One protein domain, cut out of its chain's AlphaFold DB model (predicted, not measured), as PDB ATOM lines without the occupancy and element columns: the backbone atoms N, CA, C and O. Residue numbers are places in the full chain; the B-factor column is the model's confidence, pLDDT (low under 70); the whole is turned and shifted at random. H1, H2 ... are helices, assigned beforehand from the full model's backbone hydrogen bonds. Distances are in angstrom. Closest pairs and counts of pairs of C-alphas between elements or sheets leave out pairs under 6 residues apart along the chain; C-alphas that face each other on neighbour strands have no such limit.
ATOM      1  N   ASN A  33     277.781 292.731 260.421       89.00
ATOM      2  CA  ASN A  33     277.367 294.060 259.997       89.00
ATOM      3  C   ASN A  33     278.586 294.997 260.039       89.00
ATOM      4  O   ASN A  33     279.382 294.938 260.977       89.00
ATOM      5  N   GLN A  34     278.709 295.875 259.046       88.12
ATOM      6  CA  GLN A  34     279.788 296.856 258.959       88.12
ATOM      7  C   GLN A  34     279.844 297.755 260.202       88.12
ATOM      8  O   GLN A  34     280.922 298.036 260.715       88.12
ATOM      9  N   GLU A  35     278.687 298.116 260.759       87.56
ATOM     10  CA  GLU A  35     278.598 298.916 261.987       87.56
ATOM     11  C   GLU A  35     279.283 298.229 263.181       87.56
ATOM     12  O   GLU A  35     279.871 298.896 264.028       87.56
ATOM     13  N   VAL A  36     279.262 296.891 263.243       87.38
ATOM     14  CA  VAL A  36     279.938 296.126 264.306       87.38
ATOM     15  C   VAL A  36     281.454 296.212 264.154       87.38
ATOM     16  O   VAL A  36     282.160 296.322 265.153       87.38
ATOM     17  N   ILE A  37     281.949 296.194 262.915       90.50
ATOM     18  CA  ILE A  37     283.374 296.367 262.608       90.50
ATOM     19  C   ILE A  37     283.819 297.774 263.029       90.50
ATOM     20  O   ILE A  37     284.843 297.933 263.690       90.50
ATOM     21  N   GLU A  38     283.021 298.793 262.711       90.69
ATOM     22  CA  GLU A  38     283.309 300.194 263.047       90.69
ATOM     23  C   GLU A  38     283.250 300.479 264.555       90.69
ATOM     24  O   GLU A  38     284.019 301.292 265.072       90.69
ATOM     25  N   GLN A  39     282.359 299.795 265.274       91.06
ATOM     26  CA  GLN A  39     282.184 299.927 266.723       91.06
ATOM     27  C   GLN A  39     283.000 298.906 267.521       91.06
ATOM     28  O   GLN A  39     282.809 298.785 268.729       91.06
ATOM     29  N   TRP A  40     283.884 298.142 266.881       93.50
ATOM     30  CA  TRP A  40     284.591 297.039 267.532       93.50
ATOM     31  C   TRP A  40     285.475 297.501 268.698       93.50
ATOM     32  O   TRP A  40     285.522 296.881 269.765       93.50
ATOM     33  N   LEU A  41     286.148 298.636 268.508       92.38
ATOM     34  CA  LEU A  41     286.986 299.281 269.512       92.38
ATOM     35  C   LEU A  41     286.241 300.446 270.166       92.38
ATOM     36  O   LEU A  41     285.464 301.157 269.526       92.38
ATOM     37  N   ASN A  42     286.513 300.675 271.449       90.00
ATOM     38  CA  ASN A  42     285.978 301.832 272.152       90.00
ATOM     39  C   ASN A  42     286.564 303.125 271.583       90.00
ATOM     40  O   ASN A  42     287.777 303.323 271.595       90.00
ATOM     41  N   GLN A  43     285.685 304.033 271.162       84.19
ATOM     42  CA  GLN A  43     286.079 305.382 270.748       84.19
ATOM     43  C   GLN A  43     286.349 306.293 271.953       84.19
ATOM     44  O   GLN A  43     287.215 307.163 271.900       84.19
ATOM     45  N   GLU A  44     285.660 306.050 273.071       81.94
ATOM     46  CA  GLU A  44     285.832 306.789 274.320       81.94
ATOM     47  C   GLU A  44     285.978 305.835 275.508       81.94
ATOM     48  O   GLU A  44     285.309 304.804 275.607       81.94
ATOM     49  N   LYS A  45     286.851 306.194 276.453       78.38
ATOM     50  CA  LYS A  45     287.045 305.417 277.680       78.38
ATOM     51  C   LYS A  45     285.942 305.760 278.670       78.38
ATOM     52  O   LYS A  45     285.922 306.852 279.230       78.38
ATOM     53  N   THR A  46     285.058 304.804 278.936       75.31
ATOM     54  CA  THR A  46     283.942 305.003 279.876       75.31
ATOM     55  C   THR A  46     284.389 305.128 281.335       75.31
ATOM     56  O   THR A  46     283.660 305.698 282.144       75.31
ATOM     57  N   GLY A  47     285.553 304.571 281.703       77.12
ATOM     58  CA  GLY A  47     286.098 304.610 283.068       77.12
ATOM     59  C   GLY A  47     285.272 303.845 284.111       77.12
ATOM     60  O   GLY A  47     285.548 303.926 285.309       77.12
ATOM     61  N   ARG A  48     284.245 303.102 283.679       80.88
ATOM     62  CA  ARG A  48     283.385 302.319 284.568       80.88
ATOM     63  C   ARG A  48     284.132 301.086 285.064       80.88
ATOM     64  O   ARG A  48     284.821 300.408 284.306       80.88
ATOM     65  N   LYS A  49     283.960 300.767 286.346       81.38
ATOM     66  CA  LYS A  49     284.578 299.588 286.956       81.38
ATOM     67  C   LYS A  49     284.121 298.318 286.226       81.38
ATOM     68  O   LYS A  49     282.924 298.067 286.139       81.38
ATOM     69  N   GLY A  50     285.081 297.530 285.740       79.81
ATOM     70  CA  GLY A  50     284.836 296.266 285.036       79.81
ATOM     71  C   GLY A  50     284.527 296.397 283.541       79.81
ATOM     72  O   GLY A  50     284.359 295.375 282.891       79.81
ATOM     73  N   ALA A  51     284.461 297.610 282.984       80.12
ATOM     74  CA  ALA A  51     284.350 297.788 281.540       80.12
ATOM     75  C   ALA A  51     285.728 297.668 280.875       80.12
ATOM     76  O   ALA A  51     286.717 298.195 281.395       80.12
ATOM     77  N   SER A  52     285.784 297.022 279.707       82.00
ATOM     78  CA  SER A  52     286.998 297.028 278.888       82.00
ATOM     79  C   SER A  52     287.326 298.459 278.462       82.00
ATOM     80  O   SER A  52     286.448 299.227 278.074       82.00
ATOM     81  N   ASN A  53     288.606 298.830 278.522       84.50
ATOM     82  CA  ASN A  53     289.076 300.132 278.044       84.50
ATOM     83  C   ASN A  53     289.335 300.149 276.531       84.50
ATOM     84  O   ASN A  53     289.466 301.230 275.962       84.50
ATOM     85  N   THR A  54     289.412 298.975 275.899       89.81
ATOM     86  CA  THR A  54     289.841 298.818 274.500       89.81
ATOM     87  C   THR A  54     288.698 298.346 273.615       89.81
ATOM     88  O   THR A  54     288.487 298.913 272.547       89.81
ATOM     89  N   TYR A  55     287.943 297.346 274.062       92.00
ATOM     90  CA  TYR A  55     286.907 296.705 273.257       92.00
ATOM     91  C   TYR A  55     285.518 297.170 273.664       92.00
ATOM     92  O   TYR A  55     285.242 297.375 274.852       92.00
ATOM     93  N   SER A  56     284.640 297.320 272.680       91.75
ATOM     94  CA  SER A  56     283.260 297.699 272.942       91.75
ATOM     95  C   SER A  56     282.454 296.560 273.550       91.75
ATOM     96  O   SER A  56     282.793 295.381 273.429       91.75
ATOM     97  N   ASN A  57     281.330 296.914 274.175       90.12
ATOM     98  CA  ASN A  57     280.381 295.923 274.674       90.12
ATOM     99  C   ASN A  57     279.900 294.991 273.554       90.12
ATOM    100  O   ASN A  57     279.704 293.812 273.814       90.12
ATOM    101  N   VAL A  58     279.777 295.492 272.318       91.44
ATOM    102  CA  VAL A  58     279.371 294.695 271.152       91.44
ATOM    103  C   VAL A  58     280.413 293.619 270.835       91.44
ATOM    104  O   VAL A  58     280.049 292.464 270.613       91.44
ATOM    105  N   ALA A  59     281.707 293.958 270.863       92.38
ATOM    106  CA  ALA A  59     282.775 292.982 270.647       92.38
ATOM    107  C   ALA A  59     282.789 291.903 271.748       92.38
ATOM    108  O   ALA A  59     282.865 290.710 271.450       92.38
ATOM    109  N   ILE A  60     282.654 292.308 273.017       92.12
ATOM    110  CA  ILE A  60     282.616 291.377 274.157       92.12
ATOM    111  C   ILE A  60     281.371 290.480 274.110       92.12
ATOM    112  O   ILE A  60     281.470 289.272 274.328       92.12
ATOM    113  N   GLU A  61     280.206 291.041 273.792       92.44
ATOM    114  CA  GLU A  61     278.954 290.295 273.675       92.44
ATOM    115  C   GLU A  61     279.012 289.277 272.534       92.44
ATOM    116  O   GLU A  61     278.599 288.129 272.719       92.44
ATOM    117  N   LEU A  62     279.589 289.637 271.383       92.38
ATOM    118  CA  LEU A  62     279.792 288.693 270.285       92.38
ATOM    119  C   LEU A  62     280.718 287.541 270.700       92.38
ATOM    120  O   LEU A  62     280.384 286.378 270.464       92.38
ATOM    121  N   MET A  63     281.843 287.845 271.353       93.81
ATOM    122  CA  MET A  63     282.771 286.829 271.866       93.81
ATOM    123  C   MET A  63     282.064 285.870 272.830       93.81
ATOM    124  O   MET A  63     282.124 284.653 272.646       93.81
ATOM    125  N   ALA A  64     281.334 286.404 273.814       94.25
ATOM    126  CA  ALA A  64     280.582 285.605 274.781       94.25
ATOM    127  C   ALA A  64     279.474 284.770 274.114       94.25
ATOM    128  O   ALA A  64     279.249 283.614 274.485       94.25
ATOM    129  N   THR A  65     278.813 285.320 273.094       94.31
ATOM    130  CA  THR A  65     277.773 284.624 272.330       94.31
ATOM    131  C   THR A  65     278.352 283.437 271.575       94.31
ATOM    132  O   THR A  65     277.828 282.331 271.687       94.31
ATOM    133  N   LEU A  66     279.454 283.630 270.845       94.31
ATOM    134  CA  LEU A  66     280.118 282.548 270.115       94.31
ATOM    135  C   LEU A  66     280.681 281.495 271.070       94.31
ATOM    136  O   LEU A  66     280.542 280.299 270.817       94.31
ATOM    137  N   GLN A  67     281.244 281.930 272.198       96.12
ATOM    138  CA  GLN A  67     281.713 281.027 273.239       96.12
ATOM    139  C   GLN A  67     280.586 280.121 273.751       96.12
ATOM    140  O   GLN A  67     280.755 278.905 273.812       96.12
ATOM    141  N   SER A  68     279.437 280.706 274.094       97.06
ATOM    142  CA  SER A  68     278.278 279.981 274.624       97.06
ATOM    143  C   SER A  68     277.632 279.079 273.569       97.06
ATOM    144  O   SER A  68     277.377 277.903 273.827       97.06
ATOM    145  N   LEU A  69     277.431 279.601 272.356       95.12
ATOM    146  CA  LEU A  69     276.766 278.892 271.263       95.12
ATOM    147  C   LEU A  69     277.525 277.631 270.839       95.12
ATOM    148  O   LEU A  69     276.910 276.599 270.580       95.12
ATOM    149  N   PHE A  70     278.853 277.719 270.769       94.19
ATOM    150  CA  PHE A  70     279.710 276.615 270.336       94.19
ATOM    151  C   PHE A  70     280.350 275.845 271.501       94.19
ATOM    152  O   PHE A  70     281.076 274.882 271.261       94.19
ATOM    153  N   GLY A  71     280.088 276.239 272.751       96.69
ATOM    154  CA  GLY A  71     280.654 275.596 273.940       96.69
ATOM    155  C   GLY A  71     282.183 275.672 274.008       96.69
ATOM    156  O   GLY A  71     282.830 274.715 274.431       96.69
ATOM    157  N   LEU A  72     282.768 276.782 273.552       96.44
ATOM    158  CA  LEU A  72     284.218 276.965 273.471       96.44
ATOM    159  C   LEU A  72     284.806 277.445 274.810       96.44
ATOM    160  O   LEU A  72     284.162 278.150 275.588       96.44
ATOM    161  N   ALA A  73     286.063 277.099 275.089       95.88
ATOM    162  CA  ALA A  73     286.835 277.771 276.137       95.88
ATOM    163  C   ALA A  73     287.330 279.145 275.644       95.88
ATOM    164  O   ALA A  73     287.547 279.319 274.450       95.88
ATOM    165  N   GLY A  74     287.604 280.100 276.542       94.69
ATOM    166  CA  GLY A  74     287.961 281.481 276.158       94.69
ATOM    167  C   GLY A  74     289.098 281.587 275.126       94.69
ATOM    168  O   GLY A  74     288.959 282.277 274.124       94.69
ATOM    169  N   ARG A  75     290.178 280.811 275.295       95.88
ATOM    170  CA  ARG A  75     291.296 280.759 274.324       95.88
ATOM    171  C   ARG A  75     290.905 280.153 272.973       95.88
ATOM    172  O   ARG A  75     291.480 280.497 271.948       95.88
ATOM    173  N   GLN A  76     289.948 279.225 272.965       97.12
ATOM    174  CA  GLN A  76     289.420 278.665 271.721       97.12
ATOM    175  C   GLN A  76     288.523 279.679 271.013       97.12
ATOM    176  O   GLN A  76     288.611 279.797 269.797       97.12
ATOM    177  N   THR A  77     287.714 280.437 271.759       96.75
ATOM    178  CA  THR A  77     286.908 281.538 271.213       96.75
ATOM    179  C   THR A  77     287.792 282.597 270.562       96.75
ATOM    180  O   THR A  77     287.510 282.997 269.438       96.75
ATOM    181  N   GLU A  78     288.885 282.992 271.219       96.31
ATOM    182  CA  GLU A  78     289.883 283.928 270.682       96.31
ATOM    183  C   GLU A  78     290.391 283.483 269.300       96.31
ATOM    184  O   GLU A  78     290.228 284.201 268.311       96.31
ATOM    185  N   GLY A  79     290.910 282.255 269.195       96.50
ATOM    186  CA  GLY A  79     291.394 281.716 267.918       96.50
ATOM    187  C   GLY A  79     290.291 281.520 266.870       96.50
ATOM    188  O   GLY A  79     290.520 281.725 265.676       96.50
ATOM    189  N   PHE A  80     289.084 281.147 267.301       95.81
ATOM    190  CA  PHE A  80     287.934 280.964 266.418       95.81
ATOM    191  C   PHE A  80     287.496 282.286 265.779       95.81
ATOM    192  O   PHE A  80     287.363 282.362 264.557       95.81
ATOM    193  N   VAL A  81     287.342 283.341 266.580       94.94
ATOM    194  CA  VAL A  81     286.963 284.670 266.084       94.94
ATOM    195  C   VAL A  81     288.066 285.270 265.220       94.94
ATOM    196  O   VAL A  81     287.764 285.774 264.140       94.94
ATOM    197  N   ALA A  82     289.337 285.128 265.611       95.62
ATOM    198  CA  ALA A  82     290.462 285.557 264.777       95.62
ATOM    199  C   ALA A  82     290.443 284.882 263.392       95.62
ATOM    200  O   ALA A  82     290.653 285.537 262.373       95.62
ATOM    201  N   SER A  83     290.118 283.585 263.339       95.25
ATOM    202  CA  SER A  83     290.001 282.846 262.076       95.25
ATOM    203  C   SER A  83     288.838 283.342 261.213       95.25
ATOM    204  O   SER A  83     288.993 283.466 260.000       95.25
ATOM    205  N   ILE A  84     287.685 283.656 261.818       93.94
ATOM    206  CA  ILE A  84     286.534 284.223 261.097       93.94
ATOM    207  C   ILE A  84     286.903 285.576 260.485       93.94
ATOM    208  O   ILE A  84     286.682 285.778 259.294       93.94
ATOM    209  N   LEU A  85     287.500 286.481 261.264       93.88
ATOM    210  CA  LEU A  85     287.888 287.809 260.779       93.88
ATOM    211  C   LEU A  85     288.910 287.721 259.638       93.88
ATOM    212  O   LEU A  85     288.748 288.392 258.618       93.88
ATOM    213  N   ALA A  86     289.889 286.818 259.751       94.44
ATOM    214  CA  ALA A  86     290.850 286.552 258.685       94.44
ATOM    215  C   ALA A  86     290.175 286.037 257.400       94.44
ATOM    216  O   ALA A  86     290.484 286.517 256.310       94.44
ATOM    217  N   LEU A  87     289.219 285.106 257.512       94.00
ATOM    218  CA  LEU A  87     288.439 284.613 256.366       94.00
ATOM    219  C   LEU A  87     287.575 285.706 255.725       94.00
ATOM    220  O   LEU A  87     287.321 285.659 254.523       94.00
ATOM    221  N   MET A  88     287.141 286.688 256.514       92.31
ATOM    222  CA  MET A  88     286.397 287.853 256.035       92.31
ATOM    223  C   MET A  88     287.300 288.959 255.468       92.31
ATOM    224  O   MET A  88     286.782 289.929 254.919       92.31
ATOM    225  N   GLY A  89     288.628 288.833 255.580       93.12
ATOM    226  CA  GLY A  89     289.576 289.869 255.162       93.12
ATOM    227  C   GLY A  89     289.520 291.134 256.026       93.12
ATOM    228  O   GLY A  89     289.847 292.216 255.544       93.12
ATOM    229  N   VAL A  90     289.079 291.008 257.279       92.19
ATOM    230  CA  VAL A  90     288.920 292.117 258.225       92.19
ATOM    231  C   VAL A  90     290.095 292.124 259.200       92.19
ATOM    232  O   VAL A  90     290.311 291.152 259.922       92.19
ATOM    233  N   ASP A  91     290.835 293.230 259.241       90.62
ATOM    234  CA  ASP A  91     291.972 293.416 260.149       90.62
ATOM    235  C   ASP A  91     291.516 294.074 261.460       90.62
ATOM    236  O   ASP A  91     291.556 295.295 261.624       90.62
ATOM    237  N   LEU A  92     290.994 293.256 262.377       91.56
ATOM    238  CA  LEU A  92     290.570 293.675 263.714       91.56
ATOM    239  C   LEU A  92     291.268 292.844 264.792       91.56
ATOM    240  O   LEU A  92     291.392 291.624 264.683       91.56
ATOM    241  N   LEU A  93     291.660 293.509 265.880       91.75
ATOM    242  CA  LEU A  93     292.159 292.846 267.087       91.75
ATOM    243  C   LEU A  93     291.028 292.093 267.791       91.75
ATOM    244  O   LEU A  93     289.902 292.580 267.844       91.75
ATOM    245  N   VAL A  94     291.326 290.940 268.384       93.75
ATOM    246  CA  VAL A  94     290.336 290.108 269.085       93.75
ATOM    247  C   VAL A  94     290.549 290.205 270.600       93.75
ATOM    248  O   VAL A  94     291.698 290.116 271.039       93.75
ATOM    249  N   PRO A  95     289.480 290.369 271.406       92.88
ATOM    250  CA  PRO A  95     289.574 290.261 272.860       92.88
ATOM    251  C   PRO A  95     290.209 288.934 273.280       92.88
ATOM    252  O   PRO A  95     289.789 287.869 272.823       92.88
ATOM    253  N   ASP A  96     291.201 288.989 274.162       90.62
ATOM    254  CA  ASP A  96     291.798 287.776 274.711       90.62
ATOM    255  C   ASP A  96     290.976 287.244 275.896       90.62
ATOM    256  O   ASP A  96     290.097 287.909 276.444       90.62
ATOM    257  N   HIS A  97     291.274 286.023 276.328       83.94
ATOM    258  CA  HIS A  97     290.598 285.385 277.466       83.94
ATOM    259  C   HIS A  97     290.797 286.073 278.836       83.94
ATOM    260  O   HIS A  97     290.245 285.592 279.829       83.94
ATOM    261  N   SER A  98     291.617 287.123 278.920       83.62
ATOM    262  CA  SER A  98     291.873 287.904 280.137       83.62
ATOM    263  C   SER A  98     291.276 289.314 280.102       83.62
ATOM    264  O   SER A  98     291.391 290.037 281.094       83.62
ATOM    265  N   THR A  99     290.669 289.684 278.972       80.19
ATOM    266  CA  THR A  99     290.055 290.987 278.715       80.19
ATOM    267  C   THR A  99     288.765 291.185 279.502       80.19
ATOM    268  O   THR A  99     287.966 290.227 279.605       80.19
TER     269      THR A  99
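Overview. This is residues 33 to 99 of the 99 residues of the protein "Tnp_DDE_dom domain-containing protein" of Hydrocoleum sp. CS-953 (UniProt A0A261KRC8). Two helices of equal length, H2 and H3, meet as an L, with short H1 near the opening part of H2. A wide loop, residues 39 to 56, swings out beyond H2, and the tail, residues 88 to 99, folds back along H3. The printed part has 67 residues with three named helices, H1, H2, H3 in chain order, and no named strand; it is all helix, though under half of its residues are in named elements. It is compact, with a radius of gyration of the C-alphas of 11.8 A and spans of 31 by 24 by 16 A.

Arrangement. H2, residues 57 to 70, touches H3, residues 74 to 87, with residues 63 to 67 alone; the closest C-alphas, of Gln 67 and Thr 77, are 5.6 A apart. Their lines are about perpendicular, at 76 degrees. H1, residues 34 to 38, is close to H2 but not clearly touching; the closest C-alphas, of Val 36 and Val 58, are 7.0 A apart. H1 and H3 are apart. In H1, H2 and H3 every O i to N i+4 pair is within hydrogen-bond range.

Along the chain. H2 is 19.8 A long from C-alpha 57 at (280.381, 295.923, 274.674); H3 is 20.0 A, ending at C-alpha 87 at (288.439, 284.613, 256.366); H1 is 6.3 A.

Size, cuts and confidence. The farthest C-alphas, of Lys 49 and Leu 87, are 34.3 A apart. The link H1 to H2 is long, H2 to H3 tight. The printed part has no cut, and no printed residue is under 70 in pLDDT.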